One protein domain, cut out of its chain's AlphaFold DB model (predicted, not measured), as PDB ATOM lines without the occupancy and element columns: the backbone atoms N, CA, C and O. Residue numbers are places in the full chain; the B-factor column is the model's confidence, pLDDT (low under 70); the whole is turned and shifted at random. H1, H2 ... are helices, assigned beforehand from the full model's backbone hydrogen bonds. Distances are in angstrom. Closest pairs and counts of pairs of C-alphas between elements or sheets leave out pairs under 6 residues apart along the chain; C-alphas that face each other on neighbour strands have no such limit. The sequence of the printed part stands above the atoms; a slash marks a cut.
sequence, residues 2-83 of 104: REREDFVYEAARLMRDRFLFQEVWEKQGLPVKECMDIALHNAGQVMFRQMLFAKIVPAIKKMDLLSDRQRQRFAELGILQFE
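Overview. This is residues 2 to 83 of the 104 residues of an uncharacterized protein of Kofleriaceae bacterium (UniProt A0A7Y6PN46). One long helix, H1, makes a spine; two short helices, H5 and H6, run nearly along its first part, the three centres making a triangle, and a helical hairpin, H2 and H3, makes the other end of an elongated body. H4 crosses back from the hairpin toward H5, and residues 77 to 83 fold back after H6. The printed part has 82 residues with six named helices, H1 to H6 in order along the chain, and no named strand; the class is all helix. It is only just loose, close to compact, with a radius of gyration of the C-alphas of 14.2 A and spans of 45 by 24 by 17 A.

Arrangement. H1, residues 2 to 20, touches H6, residues 68 to 76, with its residues 5 to 9 alone. They run the same way at a shallow tilt of 8 degrees, and their closest C-alphas, of Glu 5 and Gln 70, are 6.7 A apart. H5, residues 56 to 62, is close to H1 but not clearly touching, the closest C-alphas being those of Ala 12 and Ile 56, at 7.8 A. H5 is also close to H6 but not clearly touching, at 7.7 A between the C-alphas of Val 57 and Phe 74; these two run opposite ways at a shallow tilt of 14 degrees. With residue 20 alone, H1 only just touches H3, residues 32 to 41, with 3 pairs of C-alphas within 8 A; Leu 20 and Met 36 have the closest C-alphas, 5.4 A apart. The tilt is steep at 69 degrees, only just short of about perpendicular. H2, residues 22 to 27, and H3 form a hairpin and touch, with the C-alphas of Trp 25 and Val 32 closest at 5.4 A and a steep tilt of 41 degrees, opposite ways. H1 and H2 meet only through their link. H3 and H4, residues 43 to 52, only just touch, with 3 pairs of C-alphas within 8 A, and touch only at the corner, about perpendicular at 79 degrees; Ala 39 and Gln 45 have the closest C-alphas, at 6.2 A. H4 is close to H1 but not clearly touching, at 6.5 A between the C-alphas of Arg 16 and Arg 49. H4 and H5 are apart. The helix packing is mostly crossed, but only just. In H2, H3, H4, H5 and H6 every O i to N i+4 pair is within hydrogen-bond range; in H1, 13 of 15 are.

Along the chain. H1 begins at C-alpha 2 (-48.333, 17.475, 8.897) and measures 28.0 A to C-alpha 20. H2 measures 8.8 A, H3 14.3 A, H4 14.4 A and H5 10.2 A. H3 begins at C-alpha 32 (-80.686, 10.526, 17.580). H6, 12.6 A long, ends at C-alpha 76 (-60.889, 23.209, 20.303).

Size, cuts and confidence. The two C-alphas farthest apart, of Gly 29 and Asp 64, are 44.8 A apart. The printed part has no cut, and the five links between helices are tight. The mean pLDDT of the printed part is 93.6, and no printed residue is under 70.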
ATOM      1  N   ARG A   2     -46.934  17.029   9.064       92.50
ATOM      2  CA  ARG A   2     -48.333  17.475   8.897       92.50
ATOM      3  C   ARG A   2     -49.373  16.348   8.788       92.50
ATOM      4  O   ARG A   2     -50.338  16.357   9.534       92.50
ATOM      5  N   GLU A   3     -49.144  15.355   7.932       96.31
ATOM      6  CA  GLU A   3     -50.064  14.212   7.783       96.31
ATOM      7  C   GLU A   3     -50.227  13.401   9.075       96.31
ATOM      8  O   GLU A   3     -51.325  12.963   9.398       96.31
ATOM      9  N   ARG A   4     -49.147  13.240   9.855       96.25
ATOM     10  CA  ARG A   4     -49.195  12.557  11.158       96.25
ATOM     11  C   ARG A   4     -50.018  13.358  12.167       96.25
ATOM     12  O   ARG A   4     -50.780  12.768  12.921       96.25
ATOM     13  N   GLU A   5     -49.882  14.682  12.170       95.38
ATOM     14  CA  GLU A   5     -50.704  15.573  13.002       95.38
ATOM     15  C   GLU A   5     -52.186  15.511  12.605       95.38
ATOM     16  O   GLU A   5     -53.053  15.407  13.470       95.38
ATOM     17  N   ASP A   6     -52.481  15.531  11.301       95.88
ATOM     18  CA  ASP A   6     -53.846  15.404  10.778       95.88
ATOM     19  C   ASP A   6     -54.461  14.048  11.158       95.88
ATOM     20  O   ASP A   6     -55.574  14.004  11.679       95.88
ATOM     21  N   PHE A   7     -53.707  12.959  11.000       96.06
ATOM     22  CA  PHE A   7     -54.127  11.621  11.416       96.06
ATOM     23  C   PHE A   7     -54.439  11.550  12.915       96.06
ATOM     24  O   PHE A   7     -55.497  11.065  13.310       96.06
ATOM     25  N   VAL A   8     -53.537  12.057  13.760       94.06
ATOM     26  CA  VAL A   8     -53.711  12.066  15.219       94.06
ATOM     27  C   VAL A   8     -54.937  12.879  15.626       94.06
ATOM     28  O   VAL A   8     -55.691  12.457  16.505       94.06
ATOM     29  N   TYR A   9     -55.144  14.035  14.997       94.50
ATOM     30  CA  TYR A   9     -56.300  14.877  15.270       94.50
ATOM     31  C   TYR A   9     -57.616  14.172  14.925       94.50
ATOM     32  O   TYR A   9     -58.512  14.106  15.768       94.50
ATOM     33  N   GLU A  10     -57.719  13.601  13.723       95.44
ATOM     34  CA  GLU A  10     -58.927  12.886  13.308       95.44
ATOM     35  C   GLU A  10     -59.178  11.648  14.167       95.44
ATOM     36  O   GLU A  10     -60.313  11.406  14.570       95.44
ATOM     37  N   ALA A  11     -58.130  10.906  14.535       93.75
ATOM     38  CA  ALA A  11     -58.255   9.788  15.462       93.75
ATOM     39  C   ALA A  11     -58.814  10.242  16.823       93.75
ATOM     40  O   ALA A  11     -59.763   9.640  17.327       93.75
ATOM     41  N   ALA A  12     -58.282  11.326  17.402       92.44
ATOM     42  CA  ALA A  12     -58.777  11.878  18.665       92.44
ATOM     43  C   ALA A  12     -60.252  12.306  18.573       92.44
ATOM     44  O   ALA A  12     -61.051  11.992  19.459       92.44
ATOM     45  N   ARG A  13     -60.635  12.968  17.476       91.81
ATOM     46  CA  ARG A  13     -62.018  13.391  17.227       91.81
ATOM     47  C   ARG A  13     -62.969  12.199  17.075       91.81
ATOM     48  O   ARG A  13     -64.025  12.187  17.699       91.81
ATOM     49  N   LEU A  14     -62.594  11.182  16.301       91.94
ATOM     50  CA  LEU A  14     -63.412   9.981  16.098       91.94
ATOM     51  C   LEU A  14     -63.603   9.191  17.396       91.94
ATOM     52  O   LEU A  14     -64.718   8.767  17.701       91.94
ATOM     53  N   MET A  15     -62.539   9.033  18.191       90.56
ATOM     54  CA  MET A  15     -62.645   8.382  19.497       90.56
ATOM     55  C   MET A  15     -63.599   9.145  20.425       90.56
ATOM     56  O   MET A  15     -64.409   8.513  21.100       90.56
ATOM     57  N   ARG A  16     -63.567  10.487  20.425       88.31
ATOM     58  CA  ARG A  16     -64.521  11.323  21.173       88.31
ATOM     59  C   ARG A  16     -65.959  11.090  20.723       88.31
ATOM     60  O   ARG A  16     -66.834  10.906  21.569       88.31
ATOM     61  N   ASP A  17     -66.196  11.094  19.417       89.75
ATOM     62  CA  ASP A  17     -67.542  11.000  18.846       89.75
ATOM     63  C   ASP A  17     -68.195   9.636  19.135       89.75
ATOM     64  O   ASP A  17     -69.417   9.550  19.272       89.75
ATOM     65  N   ARG A  18     -67.398   8.578  19.364       90.00
ATOM     66  CA  ARG A  18     -67.912   7.260  19.780       90.00
ATOM     67  C   ARG A  18     -68.697   7.298  21.097       90.00
ATOM     68  O   ARG A  18     -69.587   6.468  21.291       90.00
ATOM     69  N   PHE A  19     -68.416   8.275  21.963       90.50
ATOM     70  CA  PHE A  19     -69.093   8.488  23.247       90.50
ATOM     71  C   PHE A  19     -70.329   9.395  23.150       90.50
ATOM     72  O   PHE A  19     -70.844   9.847  24.170       90.50
ATOM     73  N   LEU A  20     -70.835   9.662  21.943       92.44
ATOM     74  CA  LEU A  20     -72.141  10.303  21.748       92.44
ATOM     75  C   LEU A  20     -73.299   9.295  21.733       92.44
ATOM     76  O   LEU A  20     -74.446   9.704  21.601       92.44
ATOM     77  N   PHE A  21     -73.006   7.996  21.888       93.50
ATOM     78  CA  PHE A  21     -73.979   6.909  22.065       93.50
ATOM     79  C   PHE A  21     -75.044   6.793  20.959       93.50
ATOM     80  O   PHE A  21     -76.147   6.317  21.212       93.50
ATOM     81  N   GLN A  22     -74.699   7.163  19.721       94.62
ATOM     82  CA  GLN A  22     -75.601   7.150  18.561       94.62
ATOM     83  C   GLN A  22     -76.426   5.854  18.437       94.62
ATOM     84  O   GLN A  22     -77.651   5.907  18.404       94.62
ATOM     85  N   GLU A  23     -75.760   4.695  18.440       94.50
ATOM     86  CA  GLU A  23     -76.409   3.377  18.327       94.50
ATOM     87  C   GLU A  23     -77.374   3.078  19.487       94.50
ATOM     88  O   GLU A  23     -78.333   2.328  19.324       94.50
ATOM     89  N   VAL A  24     -77.113   3.626  20.680       95.31
ATOM     90  CA  VAL A  24     -77.987   3.439  21.846       95.31
ATOM     91  C   VAL A  24     -79.264   4.240  21.647       95.31
ATOM     92  O   VAL A  24     -80.348   3.693  21.821       95.31
ATOM     93  N   TRP A  25     -79.151   5.503  21.229       96.25
ATOM     94  CA  TRP A  25     -80.313   6.350  20.949       96.25
ATOM     95  C   TRP A  25     -81.185   5.767  19.841       96.25
ATOM     96  O   TRP A  25     -82.402   5.707  19.993       96.25
ATOM     97  N   GLU A  26     -80.556   5.255  18.780       96.56
ATOM     98  CA  GLU A  26     -81.246   4.582  17.680       96.56
ATOM     99  C   GLU A  26     -82.014   3.345  18.165       96.56
ATOM    100  O   GLU A  26     -83.211   3.219  17.912       96.56
ATOM    101  N   LYS A  27     -81.370   2.466  18.946       97.19
ATOM    102  CA  LYS A  27     -82.013   1.255  19.491       97.19
ATOM    103  C   LYS A  27     -83.146   1.546  20.476       97.19
ATOM    104  O   LYS A  27     -84.020   0.703  20.641       97.19
ATOM    105  N   GLN A  28     -83.125   2.701  21.136       96.88
ATOM    106  CA  GLN A  28     -84.190   3.139  22.041       96.88
ATOM    107  C   GLN A  28     -85.329   3.880  21.318       96.88
ATOM    108  O   GLN A  28     -86.301   4.262  21.963       96.88
ATOM    109  N   GLY A  29     -85.231   4.098  19.999       96.19
ATOM    110  CA  GLY A  29     -86.233   4.846  19.233       96.19
ATOM    111  C   GLY A  29     -86.272   6.342  19.565       96.19
ATOM    112  O   GLY A  29     -87.298   6.989  19.365       96.19
ATOM    113  N   LEU A  30     -85.176   6.890  20.098       96.94
ATOM    114  CA  LEU A  30     -85.061   8.298  20.479       96.94
ATOM    115  C   LEU A  30     -84.572   9.164  19.302       96.94
ATOM    116  O   LEU A  30     -83.914   8.652  18.390       96.94
ATOM    117  N   PRO A  31     -84.845  10.487  19.305       97.12
ATOM    118  CA  PRO A  31     -84.375  11.404  18.266       97.12
ATOM    119  C   PRO A  31     -82.845  11.552  18.309       97.12
ATOM    120  O   PRO A  31     -82.292  12.420  18.983       97.12
ATOM    121  N   VAL A  32     -82.149  10.701  17.548       96.75
ATOM    122  CA  VAL A  32     -80.686  10.526  17.580       96.75
ATOM    123  C   VAL A  32     -79.923  11.849  17.516       96.75
ATOM    124  O   VAL A  32     -79.030  12.077  18.326       96.75
ATOM    125  N   LYS A  33     -80.281  12.739  16.582       95.62
ATOM    126  CA  LYS A  33     -79.586  14.020  16.392       95.62
ATOM    127  C   LYS A  33     -79.686  14.921  17.625       95.62
ATOM    128  O   LYS A  33     -78.681  15.492  18.032       95.62
ATOM    129  N   GLU A  34     -80.871  15.022  18.223       96.69
ATOM    130  CA  GLU A  34     -81.100  15.830  19.426       96.69
ATOM    131  C   GLU A  34     -80.391  15.218  20.637       96.69
ATOM    132  O   GLU A  34     -79.701  15.921  21.370       96.69
ATOM    133  N   CYS A  35     -80.469  13.895  20.809       96.31
ATOM    134  CA  CYS A  35     -79.765  13.202  21.889       96.31
ATOM    135  C   CYS A  35     -78.243  13.362  21.783       96.31
ATOM    136  O   CYS A  35     -77.577  13.597  22.792       96.31
ATOM    137  N   MET A  36     -77.687  13.261  20.572       95.31
ATOM    138  CA  MET A  36     -76.263  13.491  20.329       95.31
ATOM    139  C   MET A  36     -75.865  14.939  20.620       95.31
ATOM    140  O   MET A  36     -74.822  15.151  21.230       95.31
ATOM    141  N   ASP A  37     -76.682  15.919  20.227       94.62
ATOM    142  CA  ASP A  37     -76.418  17.336  20.492       94.62
ATOM    143  C   ASP A  37     -76.441  17.650  21.997       94.62
ATOM    144  O   ASP A  37     -75.530  18.293  22.525       94.62
ATOM    145  N   ILE A  38     -77.411  17.085  22.722       94.50
ATOM    146  CA  ILE A  38     -77.471  17.156  24.188       94.50
ATOM    147  C   ILE A  38     -76.227  16.509  24.802       94.50
ATOM    148  O   ILE A  38     -75.586  17.104  25.667       94.50
ATOM    149  N   ALA A  39     -75.849  15.306  24.362       92.50
ATOM    150  CA  ALA A  39     -74.665  14.617  24.871       92.50
ATOM    151  C   ALA A  39     -73.374  15.394  24.567       92.50
ATOM    152  O   ALA A  39     -72.450  15.401  25.386       92.50
ATOM    153  N   LEU A  40     -73.300  16.065  23.416       90.94
ATOM    154  CA  LEU A  40     -72.152  16.867  23.010       90.94
ATOM    155  C   LEU A  40     -71.961  18.077  23.932       90.94
ATOM    156  O   LEU A  40     -70.827  18.328  24.338       90.94
ATOM    157  N   HIS A  41     -73.041  18.759  24.316       91.75
ATOM    158  CA  HIS A  41     -72.983  20.012  25.078       91.75
ATOM    159  C   HIS A  41     -73.202  19.862  26.592       91.75
ATOM    160  O   HIS A  41     -72.901  20.783  27.352       91.75
ATOM    161  N   ASN A  42     -73.699  18.717  27.067       94.38
ATOM    162  CA  ASN A  42     -73.887  18.472  28.495       94.38
ATOM    163  C   ASN A  42     -72.547  18.525  29.251       94.38
ATOM    164  O   ASN A  42     -71.630  17.762  28.955       94.38
ATOM    165  N   ALA A  43     -72.452  19.381  30.273       93.44
ATOM    166  CA  ALA A  43     -71.205  19.637  30.998       93.44
ATOM    167  C   ALA A  43     -70.574  18.376  31.618       93.44
ATOM    168  O   ALA A  43     -69.358  18.195  31.544       93.44
ATOM    169  N   GLY A  44     -71.391  17.476  32.177       93.44
ATOM    170  CA  GLY A  44     -70.910  16.213  32.739       93.44
ATOM    171  C   GLY A  44     -70.313  15.301  31.668       93.44
ATOM    172  O   GLY A  44     -69.231  14.749  31.856       93.44
ATOM    173  N   GLN A  45     -70.967  15.207  30.507       92.56
ATOM    174  CA  GLN A  45     -70.466  14.434  29.368       92.56
ATOM    175  C   GLN A  45     -69.219  15.057  28.729       92.56
ATOM    176  O   GLN A  45     -68.304  14.333  28.336       92.56
ATOM    177  N   VAL A  46     -69.148  16.389  28.647       92.12
ATOM    178  CA  VAL A  46     -67.948  17.107  28.186       92.12
ATOM    179  C   VAL A  46     -66.763  16.764  29.084       92.12
ATOM    180  O   VAL A  46     -65.756  16.268  28.583       92.12
ATOM    181  N   MET A  47     -66.903  16.942  30.400       91.94
ATOM    182  CA  MET A  47     -65.843  16.639  31.365       91.94
ATOM    183  C   MET A  47     -65.442  15.158  31.325       91.94
ATOM    184  O   MET A  47     -64.256  14.834  31.325       91.94
ATOM    185  N   PHE A  48     -66.418  14.253  31.223       91.12
ATOM    186  CA  PHE A  48     -66.162  12.819  31.102       91.12
ATOM    187  C   PHE A  48     -65.317  12.483  29.865       91.12
ATOM    188  O   PHE A  48     -64.292  11.808  29.983       91.12
ATOM    189  N   ARG A  49     -65.687  13.001  28.683       91.12
ATOM    190  CA  ARG A  49     -64.900  12.792  27.458       91.12
ATOM    191  C   ARG A  49     -63.505  13.396  27.578       91.12
ATOM    192  O   ARG A  49     -62.547  12.745  27.183       91.12
ATOM    193  N   GLN A  50     -63.360  14.587  28.159       91.19
ATOM    194  CA  GLN A  50     -62.041  15.183  28.396       91.19
ATOM    195  C   GLN A  50     -61.151  14.257  29.238       91.19
ATOM    196  O   GLN A  50     -60.012  13.992  28.856       91.19
ATOM    197  N   MET A  51     -61.686  13.700  30.327       89.12
ATOM    198  CA  MET A  51     -60.953  12.780  31.203       89.12
ATOM    199  C   MET A  51     -60.521  11.490  30.492       89.12
ATOM    200  O   MET A  51     -59.389  11.047  30.683       89.12
ATOM    201  N   LEU A  52     -61.369  10.913  29.632       87.25
ATOM    202  CA  LEU A  52     -61.015   9.725  28.839       87.25
ATOM    203  C   LEU A  52     -59.806   9.959  27.922       87.25
ATOM    204  O   LEU A  52     -59.036   9.035  27.660       87.25
ATOM    205  N   PHE A  53     -59.618  11.195  27.460       85.25
ATOM    206  CA  PHE A  53     -58.559  11.563  26.519       85.25
ATOM    207  C   PHE A  53     -57.392  12.315  27.159       85.25
ATOM    208  O   PHE A  53     -56.511  12.799  26.447       85.25
ATOM    209  N   ALA A  54     -57.322  12.360  28.492       87.94
ATOM    210  CA  ALA A  54     -56.311  13.133  29.208       87.94
ATOM    211  C   ALA A  54     -54.863  12.730  28.877       87.94
ATOM    212  O   ALA A  54     -53.955  13.556  28.885       87.94
ATOM    213  N   LYS A  55     -54.645  11.464  28.516       90.38
ATOM    214  CA  LYS A  55     -53.324  10.925  28.161       90.38
ATOM    215  C   LYS A  55     -52.906  11.184  26.706       90.38
ATOM    216  O   LYS A  55     -51.742  10.972  26.376       90.38
ATOM    217  N   ILE A  56     -53.808  11.652  25.835       92.00
ATOM    218  CA  ILE A  56     -53.492  11.879  24.413       92.00
ATOM    219  C   ILE A  56     -52.462  13.000  24.260       92.00
ATOM    220  O   ILE A  56     -51.438  12.810  23.610       92.00
ATOM    221  N   VAL A  57     -52.703  14.165  24.862       93.75
ATOM    222  CA  VAL A  57     -51.839  15.341  24.668       93.75
ATOM    223  C   VAL A  57     -50.382  15.103  25.105       93.75
ATOM    224  O   VAL A  57     -49.496  15.371  24.286       93.75
ATOM    225  N   PRO A  58     -50.085  14.556  26.303       93.19
ATOM    226  CA  PRO A  58     -48.700  14.291  26.697       93.19
ATOM    227  C   PRO A  58     -48.020  13.235  25.805       93.19
ATOM    228  O   PRO A  58     -46.850  13.401  25.454       93.19
ATOM    229  N   ALA A  59     -48.746  12.213  25.336       92.50
ATOM    230  CA  ALA A  59     -48.207  11.231  24.388       92.50
ATOM    231  C   ALA A  59     -47.807  11.870  23.045       92.50
ATOM    232  O   ALA A  59     -46.717  11.627  22.527       92.50
ATOM    233  N   ILE A  60     -48.666  12.729  22.487       93.44
ATOM    234  CA  ILE A  60     -48.407  13.427  21.218       93.44
ATOM    235  C   ILE A  60     -47.259  14.434  21.352       93.44
ATOM    236  O   ILE A  60     -46.453  14.570  20.428       93.44
ATOM    237  N   LYS A  61     -47.127  15.087  22.513       92.94
ATOM    238  CA  LYS A  61     -45.977  15.940  22.844       92.94
ATOM    239  C   LYS A  61     -44.668  15.151  22.833       92.94
ATOM    240  O   LYS A  61     -43.721  15.580  22.178       92.94
ATOM    241  N   LYS A  62     -44.629  13.981  23.482       91.50
ATOM    242  CA  LYS A  62     -43.448  13.098  23.517       91.50
ATOM    243  C   LYS A  62     -43.020  12.622  22.124       91.50
ATOM    244  O   LYS A  62     -41.833  12.488  21.859       91.50
ATOM    245  N   MET A  63     -43.972  12.422  21.213       92.44
ATOM    246  CA  MET A  63     -43.710  12.035  19.818       92.44
ATOM    247  C   MET A  63     -43.266  13.194  18.899       92.44
ATOM    248  O   MET A  63     -43.175  12.988  17.686       92.44
ATOM    249  N   ASP A  64     -43.036  14.400  19.439       93.56
ATOM    250  CA  ASP A  64     -42.759  15.635  18.682       93.56
ATOM    251  C   ASP A  64     -43.852  15.967  17.639       93.56
ATOM    252  O   ASP A  64     -43.598  16.399  16.512       93.56
ATOM    253  N   LEU A  65     -45.118  15.741  18.002       95.50
ATOM    254  CA  LEU A  65     -46.280  16.027  17.148       95.50
ATOM    255  C   LEU A  65     -47.170  17.161  17.685       95.50
ATOM    256  O   LEU A  65     -48.191  17.475  17.079       95.50
ATOM    257  N   LEU A  66     -46.794  17.800  18.798       95.31
ATOM    258  CA  LEU A  66     -47.541  18.916  19.388       95.31
ATOM    259  C   LEU A  66     -47.003  20.277  18.905       95.31
ATOM    260  O   LEU A  66     -46.381  21.026  19.660       95.31
ATOM    261  N   SER A  67     -47.220  20.584  17.624       96.25
ATOM    262  CA  SER A  67     -46.974  21.919  17.058       96.25
ATOM    263  C   SER A  67     -48.029  22.936  17.509       96.25
ATOM    264  O   SER A  67     -49.073  22.561  18.040       96.25
ATOM    265  N   ASP A  68     -47.813  24.228  17.253       96.31
ATOM    266  CA  ASP A  68     -48.782  25.276  17.622       96.31
ATOM    267  C   ASP A  68     -50.137  25.097  16.929       96.31
ATOM    268  O   ASP A  68     -51.189  25.283  17.541       96.31
ATOM    269  N   ARG A  69     -50.124  24.612  15.681       95.38
ATOM    270  CA  ARG A  69     -51.333  24.190  14.959       95.38
ATOM    271  C   ARG A  69     -52.055  23.057  15.689       95.38
ATOM    272  O   ARG A  69     -53.280  23.069  15.799       95.38
ATOM    273  N   GLN A  70     -51.312  22.068  16.184       95.44
ATOM    274  CA  GLN A  70     -51.898  20.944  16.910       95.44
ATOM    275  C   GLN A  70     -52.400  21.356  18.302       95.44
ATOM    276  O   GLN A  70     -53.427  20.845  18.748       95.44
ATOM    277  N   ARG A  71     -51.742  22.320  18.961       96.06
ATOM    278  CA  ARG A  71     -52.227  22.920  20.213       96.06
ATOM    279  C   ARG A  71     -53.584  23.584  20.026       96.06
ATOM    280  O   ARG A  71     -54.489  23.291  20.797       96.06
ATOM    281  N   GLN A  72     -53.752  24.406  18.988       96.19
ATOM    282  CA  GLN A  72     -55.040  25.047  18.677       96.19
ATOM    283  C   GLN A  72     -56.156  24.010  18.505       96.19
ATOM    284  O   GLN A  72     -57.187  24.076  19.166       96.19
ATOM    285  N   ARG A  73     -55.893  22.967  17.718       95.31
ATOM    286  CA  ARG A  73     -56.815  21.845  17.511       95.31
ATOM    287  C   ARG A  73     -57.188  21.103  18.796       95.31
ATOM    288  O   ARG A  73     -58.346  20.770  19.021       95.31
ATOM    289  N   PHE A  74     -56.216  20.820  19.655       94.88
ATOM    290  CA  PHE A  74     -56.480  20.175  20.942       94.88
ATOM    291  C   PHE A  74     -57.145  21.111  21.957       94.88
ATOM    292  O   PHE A  74     -57.845  20.621  22.847       94.88
ATOM    293  N   ALA A  75     -56.997  22.429  21.814       94.75
ATOM    294  CA  ALA A  75     -57.767  23.408  22.577       94.75
ATOM    295  C   ALA A  75     -59.240  23.405  22.149       94.75
ATOM    296  O   ALA A  75     -60.114  23.375  23.010       94.75
ATOM    297  N   GLU A  76     -59.524  23.336  20.844       92.19
ATOM    298  CA  GLU A  76     -60.889  23.209  20.303       92.19
ATOM    299  C   GLU A  76     -61.572  21.905  20.744       92.19
ATOM    300  O   GLU A  76     -62.769  21.885  21.026       92.19
ATOM    301  N   LEU A  77     -60.810  20.815  20.869       90.44
ATOM    302  CA  LEU A  77     -61.298  19.561  21.454       90.44
ATOM    303  C   LEU A  77     -61.403  19.599  22.988       90.44
ATOM    304  O   LEU A  77     -61.906  18.646  23.584       90.44
ATOM    305  N   GLY A  78     -60.932  20.671  23.629       92.19
ATOM    306  CA  GLY A  78     -60.970  20.853  25.075       92.19
ATOM    307  C   GLY A  78     -60.082  19.874  25.838       92.19
ATOM    308  O   GLY A  78     -60.455  19.476  26.934       92.19
ATOM    309  N   ILE A  79     -58.962  19.432  25.260       94.12
ATOM    310  CA  ILE A  79     -58.019  18.496  25.902       94.12
ATOM    311  C   ILE A  79     -56.618  19.090  26.101       94.12
ATOM    312  O   ILE A  79     -55.788  18.474  26.767       94.12
ATOM    313  N   LEU A  80     -56.333  20.286  25.568       95.19
ATOM    314  CA  LEU A  80     -55.007  20.914  25.659       95.19
ATOM    315  C   LEU A  80     -54.529  21.129  27.106       95.19
ATOM    316  O   LEU A  80     -53.330  21.053  27.363       95.19
ATOM    317  N   GLN A  81     -55.436  21.331  28.064       93.94
ATOM    318  CA  GLN A  81     -55.098  21.508  29.482       93.94
ATOM    319  C   GLN A  81     -54.299  20.337  30.083       93.94
ATOM    320  O   GLN A  81     -53.653  20.498  31.117       93.94
ATOM    321  N   PHE A  82     -54.318  19.170  29.437       94.12
ATOM    322  CA  PHE A  82     -53.574  17.989  29.860       94.12
ATOM    323  C   PHE A  82     -52.131  17.944  29.333       94.12
ATOM    324  O   PHE A  82     -51.424  16.976  29.588       94.12
ATOM    325  N   GLU A  83     -51.652  18.975  28.622       93.19
ATOM    326  CA  GLU A  83     -50.313  19.003  28.002       93.19
ATOM    327  C   GLU A  83     -49.162  18.657  28.963       93.19
ATOM    328  O   GLU A  83     -48.157  18.083  28.541       93.19
TER     329      GLU A  83